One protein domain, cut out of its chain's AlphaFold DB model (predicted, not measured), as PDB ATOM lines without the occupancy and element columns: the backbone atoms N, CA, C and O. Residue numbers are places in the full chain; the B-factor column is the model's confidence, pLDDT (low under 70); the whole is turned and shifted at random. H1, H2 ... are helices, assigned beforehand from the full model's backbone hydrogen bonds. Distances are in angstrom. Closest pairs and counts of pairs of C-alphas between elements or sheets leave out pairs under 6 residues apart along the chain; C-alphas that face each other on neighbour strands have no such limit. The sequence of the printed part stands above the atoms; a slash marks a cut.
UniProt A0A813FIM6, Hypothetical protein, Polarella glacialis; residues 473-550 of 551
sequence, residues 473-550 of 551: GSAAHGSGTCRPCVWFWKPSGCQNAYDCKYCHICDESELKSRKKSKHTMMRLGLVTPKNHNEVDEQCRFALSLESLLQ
ATOM      1  N   GLY A 473      23.911  24.134  -2.734       94.38
ATOM      2  CA  GLY A 473      24.079  23.470  -1.441       94.38
ATOM      3  C   GLY A 473      22.878  23.550  -0.497       94.38
ATOM      4  O   GLY A 473      22.865  22.862   0.528       94.38
ATOM      5  N   SER A 474      21.880  24.379  -0.805       95.31
ATOM      6  CA  SER A 474      20.671  24.516   0.012       95.31
ATOM      7  C   SER A 474      19.533  23.583  -0.431       95.31
ATOM      8  O   SER A 474      18.520  23.512   0.260       95.31
ATOM      9  N   ALA A 475      19.718  22.795  -1.501       94.88
ATOM     10  CA  ALA A 475      18.729  21.814  -1.967       94.88
ATOM     11  C   ALA A 475      18.366  20.758  -0.905       94.88
ATOM     12  O   ALA A 475      17.226  20.310  -0.832       94.88
ATOM     13  N   ALA A 476      19.314  20.415  -0.028       92.62
ATOM     14  CA  ALA A 476      19.118  19.490   1.092       92.62
ATOM     15  C   ALA A 476      18.901  20.211   2.441       92.62
ATOM     16  O   ALA A 476      19.213  19.669   3.504       92.62
ATOM     17  N   HIS A 477      18.450  21.472   2.438       94.44
ATOM     18  CA  HIS A 477      18.187  22.179   3.694       94.44
ATOM     19  C   HIS A 477      16.995  21.575   4.443       94.44
ATOM     20  O   HIS A 477      17.133  21.254   5.621       94.44
ATOM     21  N   GLY A 478      15.882  21.321   3.746       92.38
ATOM     22  CA  GLY A 478      14.663  20.765   4.345       92.38
ATOM     23  C   GLY A 478      14.836  19.378   4.978       92.38
ATOM     24  O   GLY A 478      14.078  19.017   5.868       92.38
ATOM     25  N   SER A 479      15.862  18.616   4.581       92.06
ATOM     26  CA  SER A 479      16.199  17.321   5.190       92.06
ATOM     27  C   SER A 479      17.092  17.436   6.429       92.06
ATOM     28  O   SER A 479      17.418  16.425   7.046       92.06
ATOM     29  N   GLY A 480      17.586  18.631   6.765       90.75
ATOM     30  CA  GLY A 480      18.537  18.841   7.859       90.75
ATOM     31  C   GLY A 480      19.949  18.297   7.591       90.75
ATOM     32  O   GLY A 480      20.871  18.590   8.352       90.75
ATOM     33  N   THR A 481      20.178  17.580   6.488       90.94
ATOM     34  CA  THR A 481      21.482  16.999   6.109       90.94
ATOM     35  C   THR A 481      22.411  17.977   5.386       90.94
ATOM     36  O   THR A 481      23.544  17.636   5.042       90.94
ATOM     37  N   CYS A 482      21.964  19.215   5.181       95.00
ATOM     38  CA  CYS A 482      22.750  20.272   4.563       95.00
ATOM     39  C   CYS A 482      24.070  20.585   5.298       95.00
ATOM     40  O   CYS A 482      24.230  20.407   6.511       95.00
ATOM     41  N   ARG A 483      25.046  21.110   4.545       94.12
ATOM     42  CA  ARG A 483      26.302  21.643   5.095       94.12
ATOM     43  C   ARG A 483      26.244  23.170   5.061       94.12
ATOM     44  O   ARG A 483      26.307  23.719   3.963       94.12
ATOM     45  N   PRO A 484      26.132  23.858   6.209       95.75
ATOM     46  CA  PRO A 484      26.021  25.314   6.238       95.75
ATOM     47  C   PRO A 484      27.282  25.993   5.688       95.75
ATOM     48  O   PRO A 484      28.408  25.541   5.922       95.75
ATOM     49  N   CYS A 485      27.094  27.093   4.960       95.69
ATOM     50  CA  CYS A 485      28.179  27.887   4.401       95.69
ATOM     51  C   CYS A 485      28.844  28.745   5.479       95.69
ATOM     52  O   CYS A 485      28.220  29.609   6.090       95.69
ATOM     53  N   VAL A 486      30.151  28.560   5.671       95.31
ATOM     54  CA  VAL A 486      30.941  29.324   6.656       95.31
ATOM     55  C   VAL A 486      31.101  30.799   6.259       95.31
ATOM     56  O   VAL A 486      31.347  31.647   7.115       95.31
ATOM     57  N   TRP A 487      30.998  31.112   4.965       96.44
ATOM     58  CA  TRP A 487      31.241  32.459   4.437       96.44
ATOM     59  C   TRP A 487      29.976  33.299   4.287       96.44
ATOM     60  O   TRP A 487      30.086  34.517   4.229       96.44
ATOM     61  N   PHE A 488      28.791  32.686   4.272       95.88
ATOM     62  CA  PHE A 488      27.528  33.401   4.070       95.88
ATOM     63  C   PHE A 488      27.255  34.441   5.170       95.88
ATOM     64  O   PHE A 488      26.919  35.576   4.860       95.88
ATOM     65  N   TRP A 489      27.520  34.092   6.433       92.50
ATOM     66  CA  TRP A 489      27.331  34.974   7.597       92.50
ATOM     67  C   TRP A 489      28.523  35.890   7.903       92.50
ATOM     68  O   TRP A 489      28.524  36.614   8.897       92.50
ATOM     69  N   LYS A 490      29.575  35.859   7.080       94.31
ATOM     70  CA  LYS A 490      30.683  36.809   7.215       94.31
ATOM     71  C   LYS A 490      30.308  38.133   6.548       94.31
ATOM     72  O   LYS A 490      29.580  38.118   5.562       94.31
ATOM     73  N   PRO A 491      30.874  39.271   6.988       95.31
ATOM     74  CA  PRO A 491      30.587  40.575   6.382       95.31
ATOM     75  C   PRO A 491      30.960  40.648   4.894       95.31
ATOM     76  O   PRO A 491      30.396  41.442   4.155       95.31
ATOM     77  N   SER A 492      31.896  39.807   4.442       95.38
ATOM     78  CA  SER A 492      32.262  39.679   3.029       95.38
ATOM     79  C   SER A 492      31.244  38.901   2.186       95.38
ATOM     80  O   SER A 492      31.357  38.907   0.965       95.38
ATOM     81  N   GLY A 493      30.315  38.176   2.818       94.88
ATOM     82  CA  GLY A 493      29.427  37.217   2.170       94.88
ATOM     83  C   GLY A 493      30.154  36.022   1.540       94.88
ATOM     84  O   GLY A 493      31.388  35.919   1.544       94.88
ATOM     85  N   CYS A 494      29.367  35.090   0.994       96.88
ATOM     86  CA  CYS A 494      29.878  34.008   0.159       96.88
ATOM     87  C   CYS A 494      30.097  34.505  -1.276       96.88
ATOM     88  O   CYS A 494      29.178  35.032  -1.894       96.88
ATOM     89  N   GLN A 495      31.293  34.284  -1.825       96.44
ATOM     90  CA  GLN A 495      31.645  34.731  -3.180       96.44
ATOM     91  C   GLN A 495      31.032  33.865  -4.291       96.44
ATOM     92  O   GLN A 495      30.913  34.322  -5.419       96.44
ATOM     93  N   ASN A 496      30.622  32.633  -3.976       95.69
ATOM     94  CA  ASN A 496      30.142  31.671  -4.973       95.69
ATOM     95  C   ASN A 496      28.646  31.820  -5.291       95.69
ATOM     96  O   ASN A 496      28.149  31.091  -6.140       95.69
ATOM     97  N   ALA A 497      27.930  32.728  -4.613       91.94
ATOM     98  CA  ALA A 497      26.504  32.994  -4.832       91.94
ATOM     99  C   ALA A 497      25.674  31.695  -4.979       91.94
ATOM    100  O   ALA A 497      25.718  30.843  -4.085       91.94
ATOM    101  N   TYR A 498      24.953  31.539  -6.093       94.50
ATOM    102  CA  TYR A 498      24.105  30.381  -6.384       94.50
ATOM    103  C   TYR A 498      24.894  29.075  -6.594       94.50
ATOM    104  O   TYR A 498      24.398  28.008  -6.243       94.50
ATOM    105  N   ASP A 499      26.150  29.148  -7.043       95.81
ATOM    106  CA  ASP A 499      27.030  27.986  -7.265       95.81
ATOM    107  C   ASP A 499      27.712  27.498  -5.970       95.81
ATOM    108  O   ASP A 499      28.612  26.648  -5.965       95.81
ATOM    109  N   CYS A 500      27.343  28.062  -4.817       96.75
ATOM    110  CA  CYS A 500      27.877  27.613  -3.544       96.75
ATOM    111  C   CYS A 500      27.336  26.218  -3.185       96.75
ATOM    112  O   CYS A 500      26.164  26.046  -2.862       96.75
ATOM    113  N   LYS A 501      28.229  25.226  -3.100       96.88
ATOM    114  CA  LYS A 501      27.922  23.852  -2.643       96.88
ATOM    115  C   LYS A 501      27.519  23.743  -1.166       96.88
ATOM    116  O   LYS A 501      27.270  22.648  -0.666       96.88
ATOM    117  N   TYR A 502      27.501  24.860  -0.446       96.62
ATOM    118  CA  TYR A 502      27.107  24.933   0.954       96.62
ATOM    119  C   TYR A 502      25.809  25.714   1.100       96.62
ATOM    120  O   TYR A 502      25.552  26.655   0.357       96.62
ATOM    121  N   CYS A 503      25.022  25.336   2.097       96.94
ATOM    122  CA  CYS A 503      23.712  25.899   2.365       96.94
ATOM    123  C   CYS A 503      23.804  27.358   2.831       96.94
ATOM    124  O   CYS A 503      24.542  27.669   3.771       96.94
ATOM    125  N   HIS A 504      23.039  28.227   2.174       96.06
ATOM    126  CA  HIS A 504      22.835  29.636   2.526       96.06
ATOM    127  C   HIS A 504      21.539  29.867   3.319       96.06
ATOM    128  O   HIS A 504      21.333  30.958   3.832       96.06
ATOM    129  N   ILE A 505      20.683  28.849   3.444       96.62
ATOM    130  CA  ILE A 505      19.424  28.944   4.198       96.62
ATOM    131  C   ILE A 505      19.661  28.774   5.706       96.62
ATOM    132  O   ILE A 505      18.944  29.357   6.505       96.62
ATOM    133  N   CYS A 506      20.689  28.020   6.108       95.69
ATOM    134  CA  CYS A 506      20.991  27.793   7.521       95.69
ATOM    135  C   CYS A 506      21.382  29.075   8.252       95.69
ATOM    136  O   CYS A 506      22.359  29.728   7.882       95.69
ATOM    137  N   ASP A 507      20.715  29.312   9.370       94.25
ATOM    138  CA  ASP A 507      20.961  30.379  10.326       94.25
ATOM    139  C   ASP A 507      22.389  30.336  10.900       94.25
ATOM    140  O   ASP A 507      23.032  29.281  11.005       94.25
ATOM    141  N   GLU A 508      22.886  31.478  11.380       93.19
ATOM    142  CA  GLU A 508      24.189  31.543  12.055       93.19
ATOM    143  C   GLU A 508      24.236  30.647  13.316       93.19
ATOM    144  O   GLU A 508      25.276  30.063  13.653       93.19
ATOM    145  N   SER A 509      23.098  30.499  13.999       91.56
ATOM    146  CA  SER A 509      22.937  29.643  15.179       91.56
ATOM    147  C   SER A 509      23.099  28.158  14.836       91.56
ATOM    148  O   SER A 509      23.739  27.427  15.598       91.56
ATOM    149  N   GLU A 510      22.622  27.707  13.672       92.19
ATOM    150  CA  GLU A 510      22.778  26.324  13.222       92.19
ATOM    151  C   GLU A 510      24.236  25.980  12.935       92.19
ATOM    152  O   GLU A 510      24.709  24.910  13.320       92.19
ATOM    153  N   LEU A 511      24.982  26.888  12.295       91.00
ATOM    154  CA  LEU A 511      26.407  26.680  12.034       91.00
ATOM    155  C   LEU A 511      27.174  26.478  13.353       91.00
ATOM    156  O   LEU A 511      27.985  25.550  13.473       91.00
ATOM    157  N   LYS A 512      26.887  27.312  14.361       91.69
ATOM    158  CA  LYS A 512      27.481  27.213  15.705       91.69
ATOM    159  C   LYS A 512      27.035  25.934  16.422       91.69
ATOM    160  O   LYS A 512      27.882  25.215  16.957       91.69
ATOM    161  N   SER A 513      25.745  25.602  16.373       92.88
ATOM    162  CA  SER A 513      25.171  24.407  17.001       92.88
ATOM    163  C   SER A 513      25.726  23.113  16.399       92.88
ATOM    164  O   SER A 513      26.183  22.235  17.133       92.88
ATOM    165  N   ARG A 514      25.817  23.009  15.068       90.88
ATOM    166  CA  ARG A 514      26.403  21.847  14.378       90.88
ATOM    167  C   ARG A 514      27.898  21.719  14.661       90.88
ATOM    168  O   ARG A 514      28.385  20.606  14.847       90.88
ATOM    169  N   LYS A 515      28.638  22.832  14.757       91.12
ATOM    170  CA  LYS A 515      30.057  22.813  15.159       91.12
ATOM    171  C   LYS A 515      30.222  22.305  16.593       91.12
ATOM    172  O   LYS A 515      31.082  21.456  16.829       91.12
ATOM    173  N   LYS A 516      29.384  22.774  17.525       92.44
ATOM    174  CA  LYS A 516      29.372  22.315  18.922       92.44
ATOM    175  C   LYS A 516      29.007  20.834  19.008       92.44
ATOM    176  O   LYS A 516      29.753  20.081  19.620       92.44
ATOM    177  N   SER A 517      27.949  20.411  18.318       90.44
ATOM    178  CA  SER A 517      27.477  19.021  18.278       90.44
ATOM    179  C   SER A 517      28.511  18.079  17.660       90.44
ATOM    180  O   SER A 517      28.819  17.030  18.209       90.44
ATOM    181  N   LYS A 518      29.154  18.474  16.556       89.44
ATOM    182  CA  LYS A 518      30.257  17.694  15.982       89.44
ATOM    183  C   LYS A 518      31.424  17.585  16.966       89.44
ATOM    184  O   LYS A 518      32.026  16.525  17.088       89.44
ATOM    185  N   HIS A 519      31.758  18.668  17.667       89.38
ATOM    186  CA  HIS A 519      32.839  18.664  18.649       89.38
ATOM    187  C   HIS A 519      32.512  17.802  19.877       89.38
ATOM    188  O   HIS A 519      33.386  17.084  20.359       89.38
ATOM    189  N   THR A 520      31.269  17.819  20.368       89.06
ATOM    190  CA  THR A 520      30.834  16.922  21.449       89.06
ATOM    191  C   THR A 520      30.856  15.469  20.989       89.06
ATOM    192  O   THR A 520      31.410  14.637  21.700       89.06
ATOM    193  N   MET A 521      30.385  15.161  19.777       88.69
ATOM    194  CA  MET A 521      30.463  13.807  19.220       88.69
ATOM    195  C   MET A 521      31.908  13.325  19.021       88.69
ATOM    196  O   MET A 521      32.206  12.170  19.319       88.69
ATOM    197  N   MET A 522      32.821  14.200  18.583       86.69
ATOM    198  CA  MET A 522      34.253  13.876  18.500       86.69
ATOM    199  C   MET A 522      34.860  13.641  19.890       86.69
ATOM    200  O   MET A 522      35.641  12.710  20.063       86.69
ATOM    201  N   ARG A 523      34.478  14.432  20.903       87.06
ATOM    202  CA  ARG A 523      34.925  14.239  22.295       87.06
ATOM    203  C   ARG A 523      34.413  12.926  22.896       87.06
ATOM    204  O   ARG A 523      35.136  12.311  23.669       87.06
ATOM    205  N   LEU A 524      33.195  12.514  22.548       90.25
ATOM    206  CA  LEU A 524      32.600  11.249  22.990       90.25
ATOM    207  C   LEU A 524      33.118  10.030  22.207       90.25
ATOM    208  O   LEU A 524      32.720   8.912  22.508       90.25
ATOM    209  N   GLY A 525      33.972  10.222  21.194       87.00
ATOM    210  CA  GLY A 525      34.468   9.127  20.353       87.00
ATOM    211  C   GLY A 525      33.406   8.504  19.437       87.00
ATOM    212  O   GLY A 525      33.681   7.498  18.796       87.00
ATOM    213  N   LEU A 526      32.215   9.106  19.337       86.50
ATOM    214  CA  LEU A 526      31.113   8.622  18.492       86.50
ATOM    215  C   LEU A 526      31.335   8.922  17.006       86.50
ATOM    216  O   LEU A 526      30.712   8.310  16.144       86.50
ATOM    217  N   VAL A 527      32.197   9.892  16.695       82.31
ATOM    218  CA  VAL A 527      32.539  10.268  15.321       82.31
ATOM    219  C   VAL A 527      34.048  10.239  15.174       82.31
ATOM    220  O   VAL A 527      34.762  11.027  15.798       82.31
ATOM    221  N   THR A 528      34.534   9.350  14.312       75.06
ATOM    222  CA  THR A 528      35.938   9.331  13.916       75.06
ATOM    223  C   THR A 528      36.229  10.531  13.007       75.06
ATOM    224  O   THR A 528      35.388  10.925  12.186       75.06
ATOM    225  N   PRO A 529      37.396  11.185  13.151       73.19
ATOM    226  CA  PRO A 529      37.785  12.250  12.244       73.19
ATOM    227  C   PRO A 529      37.854  11.673  10.828       73.19
ATOM    228  O   PRO A 529      38.690  10.822  10.541       73.19
ATOM    229  N   LYS A 530      36.950  12.121   9.949       69.44
ATOM    230  CA  LYS A 530      36.952  11.741   8.533       69.44
ATOM    231  C   LYS A 530      38.266  12.228   7.925       69.44
ATOM    232  O   LYS A 530      38.427  13.426   7.678       69.44
ATOM    233  N   ASN A 531      39.216  11.313   7.759       56.62
ATOM    234  CA  ASN A 531      40.500  11.598   7.148       56.62
ATOM    235  C   ASN A 531      40.227  11.863   5.666       56.62
ATOM    236  O   ASN A 531      39.828  10.969   4.925       56.62
ATOM    237  N   HIS A 532      40.354  13.117   5.236       56.03
ATOM    238  CA  HIS A 532      39.942  13.546   3.894       56.03
ATOM    239  C   HIS A 532      40.888  13.046   2.776       56.03
ATOM    240  O   HIS A 532      40.768  13.497   1.642       56.03
ATOM    241  N   ASN A 533      41.808  12.129   3.105       53.94
ATOM    242  CA  ASN A 533      42.808  11.554   2.205       53.94
ATOM    243  C   ASN A 533      42.527  10.102   1.779       53.94
ATOM    244  O   ASN A 533      43.256   9.603   0.936       53.94
ATOM    245  N   GLU A 534      41.505   9.419   2.311       54.88
ATOM    246  CA  GLU A 534      41.250   8.003   1.955       54.88
ATOM    247  C   GLU A 534      40.183   7.800   0.865       54.88
ATOM    248  O   GLU A 534      40.102   6.736   0.258       54.88
ATOM    249  N   VAL A 535      39.374   8.817   0.550       52.06
ATOM    250  CA  VAL A 535      38.159   8.621  -0.272       52.06
ATOM    251  C   VAL A 535      38.444   8.390  -1.771       52.06
ATOM    252  O   VAL A 535      37.530   8.040  -2.508       52.06
ATOM    253  N   ASP A 536      39.694   8.489  -2.230       52.66
ATOM    254  CA  ASP A 536      40.064   8.166  -3.620       52.66
ATOM    255  C   ASP A 536      40.659   6.759  -3.816       52.66
ATOM    256  O   ASP A 536      40.839   6.326  -4.960       52.66
ATOM    257  N   GLU A 537      40.935   6.008  -2.739       51.84
ATOM    258  CA  GLU A 537      41.566   4.685  -2.857       51.84
ATOM    259  C   GLU A 537      40.572   3.528  -2.677       51.84
ATOM    260  O   GLU A 537      40.585   2.587  -3.474       51.84
ATOM    261  N   GLN A 538      39.606   3.619  -1.751       56.47
ATOM    262  CA  GLN A 538      38.600   2.554  -1.604       56.47
ATOM    263  C   GLN A 538      37.611   2.449  -2.791       56.47
ATOM    264  O   GLN A 538      37.120   1.355  -3.067       56.47
ATOM    265  N   CYS A 539      37.384   3.514  -3.573       53.03
ATOM    266  CA  CYS A 539      36.590   3.437  -4.813       53.03
ATOM    267  C   CYS A 539      37.363   2.855  -6.015       53.03
ATOM    268  O   CYS A 539      36.741   2.455  -6.997       53.03
ATOM    269  N   ARG A 540      38.702   2.751  -5.955       51.44
ATOM    270  CA  ARG A 540      39.496   2.066  -6.995       51.44
ATOM    271  C   ARG A 540      39.511   0.549  -6.821       51.44
ATOM    272  O   ARG A 540      39.518  -0.167  -7.818       51.44
ATOM    273  N   PHE A 541      39.472   0.052  -5.586       50.44
ATOM    274  CA  PHE A 541      39.493  -1.393  -5.330       50.44
ATOM    275  C   PHE A 541      38.140  -2.079  -5.567       50.44
ATOM    276  O   PHE A 541      38.125  -3.226  -6.003       50.44
ATOM    277  N   ALA A 542      37.013  -1.382  -5.376       50.41
ATOM    278  CA  ALA A 542      35.687  -1.950  -5.647       50.41
ATOM    279  C   ALA A 542      35.454  -2.232  -7.147       50.41
ATOM    280  O   ALA A 542      34.917  -3.279  -7.494       50.41
ATOM    281  N   LEU A 543      35.948  -1.374  -8.050       55.25
ATOM    282  CA  LEU A 543      35.849  -1.600  -9.502       55.25
ATOM    283  C   LEU A 543      36.831  -2.667 -10.023       55.25
ATOM    284  O   LEU A 543      36.655  -3.183 -11.125       55.25
ATOM    285  N   SER A 544      37.855  -3.023  -9.239       57.78
ATOM    286  CA  SER A 544      38.829  -4.053  -9.613       57.78
ATOM    287  C   SER A 544      38.346  -5.477  -9.321       57.78
ATOM    288  O   SER A 544      38.841  -6.403  -9.959       57.78
ATOM    289  N   LEU A 545      37.417  -5.675  -8.378       62.75
ATOM    290  CA  LEU A 545      36.922  -7.013  -8.034       62.75
ATOM    291  C   LEU A 545      35.897  -7.521  -9.065       62.75
ATOM    292  O   LEU A 545      35.931  -8.691  -9.432       62.75
ATOM    293  N   GLU A 546      35.055  -6.629  -9.596       66.88
ATOM    294  CA  GLU A 546      34.068  -6.951 -10.639       66.88
ATOM    295  C   GLU A 546      34.743  -7.376 -11.958       66.88
ATOM    296  O   GLU A 546      34.313  -8.331 -12.600       66.88
ATOM    297  N   SER A 547      35.856  -6.727 -12.330       63.84
ATOM    298  CA  SER A 547      36.653  -7.111 -13.509       63.84
ATOM    299  C   SER A 547      37.425  -8.421 -13.334       63.84
ATOM    300  O   SER A 547      37.765  -9.051 -14.332       63.84
ATOM    301  N   LEU A 548      37.705  -8.849 -12.097       71.56
ATOM    302  CA  LEU A 548      38.401 -10.114 -11.831       71.56
ATOM    303  C   LEU A 548      37.456 -11.327 -11.822       71.56
ATOM    304  O   LEU A 548      37.920 -12.450 -11.947       71.56
ATOM    305  N   LEU A 549      36.149 -11.100 -11.668       78.38
ATOM    306  CA  LEU A 549      35.101 -12.130 -11.707       78.38
ATOM    307  C   LEU A 549      34.523 -12.357 -13.117       78.38
ATOM    308  O   LEU A 549      33.673 -13.227 -13.297       78.38
ATOM    309  N   GLN A 550      34.967 -11.578 -14.108       78.06
ATOM    310  CA  GLN A 550      34.562 -11.680 -15.518       78.06
ATOM    311  C   GLN A 550      35.657 -12.250 -16.439       78.06
ATOM    312  O   GLN A 550      35.474 -12.276 -17.656       78.06
TER     313      GLN A 550
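What this domain is: This is residues 473 to 550 of the 551 residues of the protein "Hypothetical protein" of Polarella glacialis (UniProt A0A813FIM6). There is little regular structure here: a body of loops, residues 473 to 507, leads into the longest helix, H1, whose far end sticks out, and a long free tail then ends in a second helix, H2. The printed part has 78 residues, with two named helices, H1 then H2, and no named strand; its class is all helix, with 27 residues in named elements. It is elongated, 55 by 35 by 23 A, and only just extended, close to loose, with a radius of gyration of the C-alphas of 17.5 A.

How they stand to each other: Start at H1, residues 508 to 523, where every O i to N i+4 pair is within hydrogen-bond range. H2, residues 538 to 548, is apart from H1; in it 2 of 7 such pairs and 2 of 8 O i to N i+3 pairs are within range. Residues 528 to 550 stand free, as do residues 520 to 525, of which 520 to 523 belong to H1.

Where its parts are: Find C-alpha 508 at (24.189, 31.543, 12.055); from there H1 runs 22.8 A to C-alpha 523. H2 runs 16.3 A, ending at C-alpha 548, (38.401, -10.114, -11.831).

The domain as a whole: The C-alphas of Pro 491 and Gln 550 are the two farthest apart, 56.8 A. The printed part has no cut, and the link from H1 to H2 is long, 14 residues. Look at residues 530 to 547 for pLDDT under 70.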